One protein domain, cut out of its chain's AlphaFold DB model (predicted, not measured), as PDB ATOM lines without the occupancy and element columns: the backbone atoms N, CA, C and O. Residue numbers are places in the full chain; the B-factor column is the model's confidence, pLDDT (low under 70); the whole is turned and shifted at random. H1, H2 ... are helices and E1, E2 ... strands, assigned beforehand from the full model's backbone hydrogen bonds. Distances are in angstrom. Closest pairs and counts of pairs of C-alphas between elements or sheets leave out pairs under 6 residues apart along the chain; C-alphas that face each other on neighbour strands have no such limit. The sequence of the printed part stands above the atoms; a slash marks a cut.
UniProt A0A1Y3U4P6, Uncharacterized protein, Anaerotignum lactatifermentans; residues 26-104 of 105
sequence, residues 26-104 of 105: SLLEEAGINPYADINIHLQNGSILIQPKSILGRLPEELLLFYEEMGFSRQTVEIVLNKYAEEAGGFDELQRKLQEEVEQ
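What this domain is: This is residues 26 to 104 of the 105 residues of an uncharacterized protein of Anaerotignum lactatifermentans (UniProt A0A1Y3U4P6). A long helix, H4, has another helix turning off at a corner at each end, H3 before it and H5 after it, and the short H2 packs on its side; from this helical part a two-stranded hairpin, E1 and E2, reaches away, with its tip, residues 43 to 48, sticking out. H1 stands well away from the other helices, and residues 98 to 104, of which 98 to 102 belong to H5, stick out as a second free end. The printed part has 79 residues with five named helices and two named strands, in the order H1, E1, E2, H2, H3, H4, H5; the sheet has the order E1 - E2, antiparallel, and the class is mixed, helices and strands. The whole is only just compact, close to loose, with a radius of gyration of the C-alphas of 13.9 A and spans of 37 by 31 by 21 A.

How they stand to each other: The sheet is a hairpin of E1, residues 39 to 44, and E2, residues 47 to 52, antiparallel at 156 degrees. N 40 and O 51 are within hydrogen-bond range at 2.8 A, and so are N 44 and O 47 at 2.9 A. H2, residues 55 to 58, follows E2 after a tight link; the closest C-alphas of the two are those of Pro 52 and Arg 58, 6.3 A apart. The hub is H4, residues 74 to 88. H2 and H4 touch, their closest C-alphas being those of Leu 56 and Glu 78 at 6.2 A. H3, residues 61 to 69, and H4 touch only at the corner, H4 with residues 74 to 77 alone; the closest C-alphas are those of Glu 68 and Arg 74, 7.2 A apart, and the two run opposite ways at a steep tilt of 64 degrees. H5, residues 91 to 102, and H4 touch only at the corner, H4 with residues 82 to 88 alone; the closest C-alphas are those of Ala 85 and Phe 91, 4.6 A apart, and the lines stand about perpendicular at 80 degrees. H3 and H5 are apart. H1, residues 26 to 30, is apart from E2 and from H2, H3, H4 and H5. In H1, H3, H4 and H5 every O i to N i+4 pair is within hydrogen-bond range; H2 is too short for such a pair.

Where its parts are: H1 begins at C-alpha 26, (26.663, 1.735, 26.769). E1 is 15.5 A long and E2 16.3 A. H4 is 20.7 A long and begins at C-alpha 74, (43.226, 20.889, 23.108). H5 is 16.9 A long, H3 12.4 A, H1 6.0 A and H2 5.5 A. H5 ends at C-alpha 102, (52.784, 13.547, 45.385).

The domain as a whole: The two C-alphas farthest apart are those of Gly 46 and Gly 71, at 41.9 A. The printed part has no cut. No link is long; the link from H1 to E1 is short, and the other links are tight. The mean pLDDT of the printed part is 90.0, and residues 103 to 104 are under 70.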
ATOM      1  N   SER A  26      26.882   1.758  25.323       93.25
ATOM      2  CA  SER A  26      26.663   1.735  26.769       93.25
ATOM      3  C   SER A  26      27.874   1.189  27.524       93.25
ATOM      4  O   SER A  26      28.238   1.754  28.543       93.25
ATOM      5  N   LEU A  27      28.558   0.165  26.994       90.56
ATOM      6  CA  LEU A  27      29.791  -0.349  27.602       90.56
ATOM      7  C   LEU A  27      30.911   0.703  27.604       90.56
ATOM      8  O   LEU A  27      31.643   0.815  28.582       90.56
ATOM      9  N   LEU A  28      31.055   1.467  26.517       91.12
ATOM     10  CA  LEU A  28      32.043   2.549  26.446       91.12
ATOM     11  C   LEU A  28      31.690   3.685  27.410       91.12
ATOM     12  O   LEU A  28      32.554   4.126  28.159       91.12
ATOM     13  N   GLU A  29      30.426   4.103  27.443       91.00
ATOM     14  CA  GLU A  29      29.933   5.151  28.343       91.00
ATOM     15  C   GLU A  29      30.114   4.769  29.820       91.00
ATOM     16  O   GLU A  29      30.620   5.573  30.600       91.00
ATOM     17  N   GLU A  30      29.784   3.530  30.201       90.25
ATOM     18  CA  GLU A  30      30.015   2.995  31.552       90.25
ATOM     19  C   GLU A  30      31.505   2.965  31.922       90.25
ATOM     20  O   GLU A  30      31.861   3.171  33.081       90.25
ATOM     21  N   ALA A  31      32.385   2.751  30.939       86.81
ATOM     22  CA  ALA A  31      33.835   2.803  31.110       86.81
ATOM     23  C   ALA A  31      34.410   4.234  31.067       86.81
ATOM     24  O   ALA A  31      35.628   4.399  31.142       86.81
ATOM     25  N   GLY A  32      33.570   5.267  30.919       87.19
ATOM     26  CA  GLY A  32      34.008   6.661  30.794       87.19
ATOM     27  C   GLY A  32      34.667   6.993  29.449       87.19
ATOM     28  O   GLY A  32      35.351   8.006  29.330       87.19
ATOM     29  N   ILE A  33      34.482   6.155  28.428       88.62
ATOM     30  CA  ILE A  33      35.022   6.345  27.080       88.62
ATOM     31  C   ILE A  33      33.936   6.949  26.189       88.62
ATOM     32  O   ILE A  33      32.851   6.390  26.042       88.62
ATOM     33  N   ASN A  34      34.245   8.063  25.522       88.50
ATOM     34  CA  ASN A  34      33.341   8.648  24.534       88.50
ATOM     35  C   ASN A  34      33.079   7.641  23.387       88.50
ATOM     36  O   ASN A  34      34.020   7.300  22.663       88.50
ATOM     37  N   PRO A  35      31.823   7.207  23.151       90.56
ATOM     38  CA  PRO A  35      31.497   6.183  22.155       90.56
ATOM     39  C   PRO A  35      31.705   6.626  20.698       90.56
ATOM     40  O   PRO A  35      31.587   5.808  19.786       90.56
ATOM     41  N   TYR A  36      31.983   7.910  20.466       89.62
ATOM     42  CA  TYR A  36      32.275   8.483  19.151       89.62
ATOM     43  C   TYR A  36      33.764   8.772  18.933       89.62
ATOM     44  O   TYR A  36      34.136   9.236  17.856       89.62
ATOM     45  N   ALA A  37      34.612   8.541  19.938       87.38
ATOM     46  CA  ALA A  37      36.048   8.731  19.807       87.38
ATOM     47  C   ALA A  37      36.698   7.564  19.052       87.38
ATOM     48  O   ALA A  37      36.258   6.416  19.135       87.38
ATOM     49  N   ASP A  38      37.806   7.854  18.369       91.19
ATOM     50  CA  ASP A  38      38.714   6.804  17.921       91.19
ATOM     51  C   ASP A  38      39.227   6.025  19.142       91.19
ATOM     52  O   ASP A  38      39.700   6.616  20.120       91.19
ATOM     53  N   ILE A  39      39.196   4.698  19.057       91.19
ATOM     54  CA  ILE A  39      39.702   3.795  20.092       91.19
ATOM     55  C   ILE A  39      40.861   2.955  19.562       91.19
ATOM     56  O   ILE A  39      40.917   2.613  18.381       91.19
ATOM     57  N   ASN A  40      41.760   2.582  20.465       90.31
ATOM     58  CA  ASN A  40      42.719   1.514  20.244       90.31
ATOM     59  C   ASN A  40      42.287   0.274  21.034       90.31
ATOM     60  O   ASN A  40      41.821   0.380  22.171       90.31
ATOM     61  N   ILE A  41      42.483  -0.900  20.433       89.62
ATOM     62  CA  ILE A  41      42.225  -2.197  21.059       89.62
ATOM     63  C   ILE A  41      43.540  -2.969  21.075       89.62
ATOM     64  O   ILE A  41      44.134  -3.214  20.024       89.62
ATOM     65  N   HIS A  42      43.997  -3.346  22.266       86.56
ATOM     66  CA  HIS A  42      45.249  -4.073  22.458       86.56
ATOM     67  C   HIS A  42      45.001  -5.390  23.183       86.56
ATOM     68  O   HIS A  42      44.179  -5.457  24.094       86.56
ATOM     69  N   LEU A  43      45.758  -6.424  22.819       85.81
ATOM     70  CA  LEU A  43      45.861  -7.652  23.601       85.81
ATOM     71  C   LEU A  43      47.135  -7.581  24.444       85.81
ATOM     72  O   LEU A  43      48.237  -7.572  23.898       85.81
ATOM     73  N   GLN A  44      46.992  -7.541  25.766       81.12
ATOM     74  CA  GLN A  44      48.117  -7.437  26.691       81.12
ATOM     75  C   GLN A  44      47.863  -8.296  27.928       81.12
ATOM     76  O   GLN A  44      46.793  -8.234  28.526       81.12
ATOM     77  N   ASN A  45      48.843  -9.118  28.315       84.06
ATOM     78  CA  ASN A  45      48.775  -9.974  29.510       84.06
ATOM     79  C   ASN A  45      47.499 -10.842  29.587       84.06
ATOM     80  O   ASN A  45      46.910 -11.007  30.652       84.06
ATOM     81  N   GLY A  46      47.039 -11.368  28.445       81.12
ATOM     82  CA  GLY A  46      45.813 -12.173  28.367       81.12
ATOM     83  C   GLY A  46      44.510 -11.380  28.528       81.12
ATOM     84  O   GLY A  46      43.457 -11.991  28.689       81.12
ATOM     85  N   SER A  47      44.573 -10.046  28.484       84.06
ATOM     86  CA  SER A  47      43.432  -9.131  28.591       84.06
ATOM     87  C   SER A  47      43.284  -8.287  27.326       84.06
ATOM     88  O   SER A  47      44.278  -7.952  26.678       84.06
ATOM     89  N   ILE A  48      42.045  -7.926  26.983       86.50
ATOM     90  CA  ILE A  48      41.754  -6.937  25.940       86.50
ATOM     91  C   ILE A  48      41.640  -5.572  26.616       86.50
ATOM     92  O   ILE A  48      40.766  -5.368  27.454       86.50
ATOM     93  N   LEU A  49      42.517  -4.647  26.239       87.81
ATOM     94  CA  LEU A  49      42.460  -3.255  26.662       87.81
ATOM     95  C   LEU A  49      41.818  -2.427  25.552       87.81
ATOM     96  O   LEU A  49      42.353  -2.355  24.443       87.81
ATOM     97  N   ILE A  50      40.689  -1.797  25.863       89.19
ATOM     98  CA  ILE A  50      40.025  -0.819  25.000       89.19
ATOM     99  C   ILE A  50      40.269   0.549  25.618       89.19
ATOM    100  O   ILE A  50      39.957   0.764  26.785       89.19
ATOM    101  N   GLN A  51      40.840   1.463  24.842       88.88
ATOM    102  CA  GLN A  51      41.173   2.795  25.330       88.88
ATOM    103  C   GLN A  51      41.001   3.848  24.236       88.88
ATOM    104  O   GLN A  51      41.193   3.536  23.055       88.88
ATOM    105  N   PRO A  52      40.700   5.104  24.599       91.69
ATOM    106  CA  PRO A  52      40.750   6.220  23.669       91.69
ATOM    107  C   PRO A  52      42.114   6.291  22.978       91.69
ATOM    108  O   PRO A  52      43.170   6.133  23.608       91.69
ATOM    109  N   LYS A  53      42.087   6.528  21.666       90.25
ATOM    110  CA  LYS A  53      43.297   6.695  20.858       90.25
ATOM    111  C   LYS A  53      44.032   7.981  21.216       90.25
ATOM    112  O   LYS A  53      45.254   7.968  21.320       90.25
ATOM    113  N   SER A  54      43.287   9.068  21.409       91.62
ATOM    114  CA  SER A  54      43.832  10.323  21.925       91.62
ATOM    115  C   SER A  54      44.060  10.213  23.430       91.62
ATOM    116  O   SER A  54      43.191   9.744  24.167       91.62
ATOM    117  N   ILE A  55      45.209  10.708  23.885       91.44
ATOM    118  CA  ILE A  55      45.536  10.846  25.308       91.44
ATOM    119  C   ILE A  55      44.547  11.767  26.036       91.44
ATOM    120  O   ILE A  55      44.248  11.538  27.204       91.44
ATOM    121  N   LEU A  56      43.967  12.751  25.335       93.12
ATOM    122  CA  LEU A  56      42.960  13.647  25.904       93.12
ATOM    123  C   LEU A  56      41.678  12.908  26.267       93.12
ATOM    124  O   LEU A  56      41.038  13.252  27.251       93.12
ATOM    125  N   GLY A  57      41.321  11.871  25.503       90.56
ATOM    126  CA  GLY A  57      40.138  11.060  25.785       90.56
ATOM    127  C   GLY A  57      40.246  10.251  27.078       90.56
ATOM    128  O   GLY A  57      39.255   9.668  27.499       90.56
ATOM    129  N   ARG A  58      41.435  10.193  27.693       88.44
ATOM    130  CA  ARG A  58      41.685   9.538  28.985       88.44
ATOM    131  C   ARG A  58      41.583  10.499  30.168       88.44
ATOM    132  O   ARG A  58      41.723  10.063  31.307       88.44
ATOM    133  N   LEU A  59      41.409  11.793  29.908       89.19
ATOM    134  CA  LEU A  59      41.281  12.807  30.945       89.19
ATOM    135  C   LEU A  59      39.808  13.037  31.294       89.19
ATOM    136  O   LEU A  59      38.956  12.935  30.410       89.19
ATOM    137  N   PRO A  60      39.503  13.407  32.550       87.94
ATOM    138  CA  PRO A  60      38.183  13.913  32.909       87.94
ATOM    139  C   PRO A  60      37.816  15.150  32.079       87.94
ATOM    140  O   PRO A  60      38.671  16.006  31.826       87.94
ATOM    141  N   GLU A  61      36.544  15.277  31.693       87.50
ATOM    142  CA  GLU A  61      36.068  16.420  30.899       87.50
ATOM    143  C   GLU A  61      36.285  17.744  31.647       87.50
ATOM    144  O   GLU A  61      36.651  18.745  31.035       87.50
ATOM    145  N   GLU A  62      36.161  17.752  32.977       91.69
ATOM    146  CA  GLU A  62      36.394  18.942  33.803       91.69
ATOM    147  C   GLU A  62      37.828  19.469  33.666       91.69
ATOM    148  O   GLU A  62      38.049  20.680  33.659       91.69
ATOM    149  N   LEU A  63      38.808  18.572  33.516       91.75
ATOM    150  CA  LEU A  63      40.204  18.957  33.330       91.75
ATOM    151  C   LEU A  63      40.447  19.523  31.924       91.75
ATOM    152  O   LEU A  63      41.218  20.468  31.761       91.75
ATOM    153  N   LEU A  64      39.772  18.977  30.908       91.94
ATOM    154  CA  LEU A  64      39.831  19.515  29.547       91.94
ATOM    155  C   LEU A  64      39.244  20.928  29.486       91.94
ATOM    156  O   LEU A  64      39.875  21.821  28.921       91.94
ATOM    157  N   LEU A  65      38.084  21.139  30.114       94.12
ATOM    158  CA  LEU A  65      37.452  22.455  30.228       94.12
ATOM    159  C   LEU A  65      38.351  23.444  30.971       94.12
ATOM    160  O   LEU A  65      38.528  24.572  30.518       94.12
ATOM    161  N   PHE A  66      38.991  23.011  32.057       96.06
ATOM    162  CA  PHE A  66      39.943  23.839  32.791       96.06
ATOM    163  C   PHE A  66      41.091  24.344  31.898       96.06
ATOM    164  O   PHE A  66      41.425  25.529  31.927       96.06
ATOM    165  N   TYR A  67      41.675  23.487  31.054       95.25
ATOM    166  CA  TYR A  67      42.718  23.928  30.123       95.25
ATOM    167  C   TYR A  67      42.206  24.942  29.094       95.25
ATOM    168  O   TYR A  67      42.914  25.905  28.787       95.25
ATOM    169  N   GLU A  68      40.987  24.754  28.587       94.88
ATOM    170  CA  GLU A  68      40.356  25.701  27.664       94.88
ATOM    171  C   GLU A  68      40.119  27.065  28.325       94.88
ATOM    172  O   GLU A  68      40.434  28.096  27.728       94.88
ATOM    173  N   GLU A  69      39.645  27.084  29.574       97.31
ATOM    174  CA  GLU A  69      39.445  28.307  30.364       97.31
ATOM    175  C   GLU A  69      40.760  29.053  30.629       97.31
ATOM    176  O   GLU A  69      40.794  30.286  30.620       97.31
ATOM    177  N   MET A  70      41.867  28.323  30.796       96.44
ATOM    178  CA  MET A  70      43.211  28.903  30.891       96.44
ATOM    179  C   MET A  70      43.761  29.412  29.544       96.44
ATOM    180  O   MET A  70      44.846  29.996  29.505       96.44
ATOM    181  N   GLY A  71      43.033  29.217  28.442       96.88
ATOM    182  CA  GLY A  71      43.424  29.653  27.101       96.88
ATOM    183  C   GLY A  71      44.317  28.665  26.352       96.88
ATOM    184  O   GLY A  71      44.908  29.029  25.332       96.88
ATOM    185  N   PHE A  72      44.429  27.419  26.818       97.19
ATOM    186  CA  PHE A  72      45.156  26.375  26.103       97.19
ATOM    187  C   PHE A  72      44.233  25.641  25.135       97.19
ATOM    188  O   PHE A  72      43.161  25.159  25.491       97.19
ATOM    189  N   SER A  73      44.675  25.507  23.884       95.19
ATOM    190  CA  SER A  73      43.965  24.667  22.923       95.19
ATOM    191  C   SER A  73      44.143  23.185  23.266       95.19
ATOM    192  O   SER A  73      45.224  22.775  23.698       95.19
ATOM    193  N   ARG A  74      43.130  22.357  22.976       92.56
ATOM    194  CA  ARG A  74      43.226  20.889  23.108       92.56
ATOM    195  C   ARG A  74      44.468  20.327  22.407       92.56
ATOM    196  O   ARG A  74      45.168  19.500  22.973       92.56
ATOM    197  N   GLN A  75      44.799  20.837  21.220       94.50
ATOM    198  CA  GLN A  75      45.987  20.421  20.461       94.50
ATOM    199  C   GLN A  75      47.286  20.701  21.224       94.50
ATOM    200  O   GLN A  75      48.177  19.858  21.265       94.50
ATOM    201  N   THR A  76      47.397  21.872  21.854       95.75
ATOM    202  CA  THR A  76      48.562  22.223  22.677       95.75
ATOM    203  C   THR A  76      48.696  21.271  23.861       95.75
ATOM    204  O   THR A  76      49.784  20.750  24.097       95.75
ATOM    205  N   VAL A  77      47.596  21.016  24.572       95.50
ATOM    206  CA  VAL A  77      47.570  20.093  25.715       95.50
ATOM    207  C   VAL A  77      47.973  18.686  25.277       95.50
ATOM    208  O   VAL A  77      48.825  18.063  25.902       95.50
ATOM    209  N   GLU A  78      47.427  18.208  24.160       95.44
ATOM    210  CA  GLU A  78      47.733  16.889  23.610       95.44
ATOM    211  C   GLU A  78      49.212  16.742  23.246       95.44
ATOM    212  O   GLU A  78      49.827  15.733  23.582       95.44
ATOM    213  N   ILE A  79      49.812  17.747  22.600       96.38
ATOM    214  CA  ILE A  79      51.243  17.740  22.261       96.38
ATOM    215  C   ILE A  79      52.097  17.641  23.525       96.38
ATOM    216  O   ILE A  79      53.025  16.834  23.583       96.38
ATOM    217  N   VAL A  80      51.784  18.455  24.535       95.00
ATOM    218  CA  VAL A  80      52.533  18.480  25.795       95.00
ATOM    219  C   VAL A  80      52.424  17.133  26.507       95.00
ATOM    220  O   VAL A  80      53.447  16.543  26.844       95.00
ATOM    221  N   LEU A  81      51.211  16.606  26.677       94.06
ATOM    222  CA  LEU A  81      50.997  15.330  27.358       94.06
ATOM    223  C   LEU A  81      51.638  14.157  26.623       94.06
ATOM    224  O   LEU A  81      52.243  13.308  27.267       94.06
ATOM    225  N   ASN A  82      51.560  14.123  25.290       94.94
ATOM    226  CA  ASN A  82      52.228  13.082  24.511       94.94
ATOM    227  C   ASN A  82      53.744  13.119  24.701       94.94
ATOM    228  O   ASN A  82      54.351  12.064  24.865       94.94
ATOM    229  N   LYS A  83      54.350  14.312  24.742       96.31
ATOM    230  CA  LYS A  83      55.786  14.453  24.999       96.31
ATOM    231  C   LYS A  83      56.171  13.889  26.370       96.31
ATOM    232  O   LYS A  83      57.091  13.083  26.460       96.31
ATOM    233  N   TYR A  84      55.446  14.263  27.424       95.25
ATOM    234  CA  TYR A  84      55.712  13.743  28.770       95.25
ATOM    235  C   TYR A  84      55.446  12.239  28.882       95.25
ATOM    236  O   TYR A  84      56.201  11.528  29.541       95.25
ATOM    237  N   ALA A  85      54.401  11.736  28.223       93.94
ATOM    238  CA  ALA A  85      54.109  10.311  28.185       93.94
ATOM    239  C   ALA A  85      55.234   9.540  27.482       93.94
ATOM    240  O   ALA A  85      55.677   8.519  27.995       93.94
ATOM    241  N   GLU A  86      55.742  10.032  26.351       94.50
ATOM    242  CA  GLU A  86      56.875   9.425  25.645       94.50
ATOM    243  C   GLU A  86      58.132   9.382  26.525       94.50
ATOM    244  O   GLU A  86      58.732   8.320  26.684       94.50
ATOM    245  N   GLU A  87      58.485  10.503  27.164       95.19
ATOM    246  CA  GLU A  87      59.624  10.591  28.089       95.19
ATOM    247  C   GLU A  87      59.466   9.657  29.301       95.19
ATOM    248  O   GLU A  87      60.446   9.097  29.802       95.19
ATOM    249  N   ALA A  88      58.233   9.452  29.769       93.56
ATOM    250  CA  ALA A  88      57.949   8.557  30.878       93.56
ATOM    251  C   ALA A  88      58.001   7.072  30.488       93.56
ATOM    252  O   ALA A  88      58.277   6.263  31.373       93.56
ATOM    253  N   GLY A  89      57.786   6.727  29.214       91.88
ATOM    254  CA  GLY A  89      57.630   5.349  28.726       91.88
ATOM    255  C   GLY A  89      56.174   4.925  28.476       91.88
ATOM    256  O   GLY A  89      55.902   3.746  28.264       91.88
ATOM    257  N   GLY A  90      55.236   5.870  28.496       90.00
ATOM    258  CA  GLY A  90      53.806   5.687  28.270       90.00
ATOM    259  C   GLY A  90      52.962   6.557  29.204       90.00
ATOM    260  O   GLY A  90      53.448   7.060  30.216       90.00
ATOM    261  N   PHE A  91      51.676   6.720  28.880       88.81
ATOM    262  CA  PHE A  91      50.750   7.497  29.713       88.81
ATOM    263  C   PHE A  91      50.557   6.884  31.106       88.81
ATOM    264  O   PHE A  91      50.603   7.598  32.101       88.81
ATOM    265  N   ASP A  92      50.420   5.559  31.184       87.94
ATOM    266  CA  ASP A  92      50.214   4.861  32.458       87.94
ATOM    267  C   ASP A  92      51.444   4.998  33.377       87.94
ATOM    268  O   ASP A  92      51.321   5.156  34.590       87.94
ATOM    269  N   GLU A  93      52.645   5.009  32.792       91.25
ATOM    270  CA  GLU A  93      53.900   5.203  33.524       91.25
ATOM    271  C   GLU A  93      54.092   6.661  33.960       91.25
ATOM    272  O   GLU A  93      54.570   6.916  35.066       91.25
ATOM    273  N   LEU A  94      53.674   7.625  33.129       92.25
ATOM    274  CA  LEU A  94      53.607   9.034  33.521       92.25
ATOM    275  C   LEU A  94      52.687   9.212  34.733       92.25
ATOM    276  O   LEU A  94      53.077   9.849  35.708       92.25
ATOM    277  N   GLN A  95      51.494   8.614  34.700       88.31
ATOM    278  CA  GLN A  95      50.545   8.671  35.809       88.31
ATOM    279  C   GLN A  95      51.134   8.066  37.091       88.31
ATOM    280  O   GLN A  95      51.016   8.672  38.155       88.31
ATOM    281  N   ARG A  96      51.805   6.911  36.993       91.88
ATOM    282  CA  ARG A  96      52.475   6.266  38.132       91.88
ATOM    283  C   ARG A  96      53.531   7.181  38.760       91.88
ATOM    284  O   ARG A  96      53.526   7.364  39.971       91.88
ATOM    285  N   LYS A  97      54.402   7.787  37.944       91.38
ATOM    286  CA  LYS A  97      55.453   8.709  38.419       91.38
ATOM    287  C   LYS A  97      54.874   9.937  39.118       91.38
ATOM    288  O   LYS A  97      55.346  10.298  40.189       91.38
ATOM    289  N   LEU A  98      53.825  10.537  38.553       87.94
ATOM    290  CA  LEU A  98      53.159  11.696  39.156       87.94
ATOM    291  C   LEU A  98      52.532  11.362  40.516       87.94
ATOM    292  O   LEU A  98      52.527  12.201  41.407       87.94
ATOM    293  N   GLN A  99      52.020  10.144  40.698       87.62
ATOM    294  CA  GLN A  99      51.497   9.705  41.995       87.62
ATOM    295  C   GLN A  99      52.612   9.532  43.034       87.62
ATOM    296  O   GLN A  99      52.439   9.940  44.177       87.62
ATOM    297  N   GLU A 100      53.768   8.993  42.636       87.25
ATOM    298  CA  GLU A 100      54.923   8.835  43.530       87.25
ATOM    299  C   GLU A 100      55.523  10.172  43.980       87.25
ATOM    300  O   GLU A 100      55.988  10.278  45.111       87.25
ATOM    301  N   GLU A 101      55.514  11.193  43.119       76.06
ATOM    302  CA  GLU A 101      55.989  12.539  43.472       76.06
ATOM    303  C   GLU A 101      55.088  13.210  44.520       76.06
ATOM    304  O   GLU A 101      55.591  13.849  45.439       76.06
ATOM    305  N   VAL A 102      53.769  13.001  44.434       73.44
ATOM    306  CA  VAL A 102      52.784  13.547  45.385       73.44
ATOM    307  C   VAL A 102      52.883  12.880  46.762       73.44
ATOM    308  O   VAL A 102      52.611  13.520  47.769       73.44
ATOM    309  N   GLU A 103      53.280  11.607  46.836       67.62
ATOM    310  CA  GLU A 103      53.464  10.898  48.113       67.62
ATOM    311  C   GLU A 103      54.735  11.317  48.877       67.62
ATOM    312  O   GLU A 103      54.897  10.947  50.043       67.62
ATOM    313  N   GLN A 104      55.648  12.060  48.241       58.00
ATOM    314  CA  GLN A 104      56.895  12.521  48.861       58.00
ATOM    315  C   GLN A 104      56.861  13.972  49.367       58.00
ATOM    316  O   GLN A 104      57.828  14.391  50.011       58.00
TER     317      GLN A 104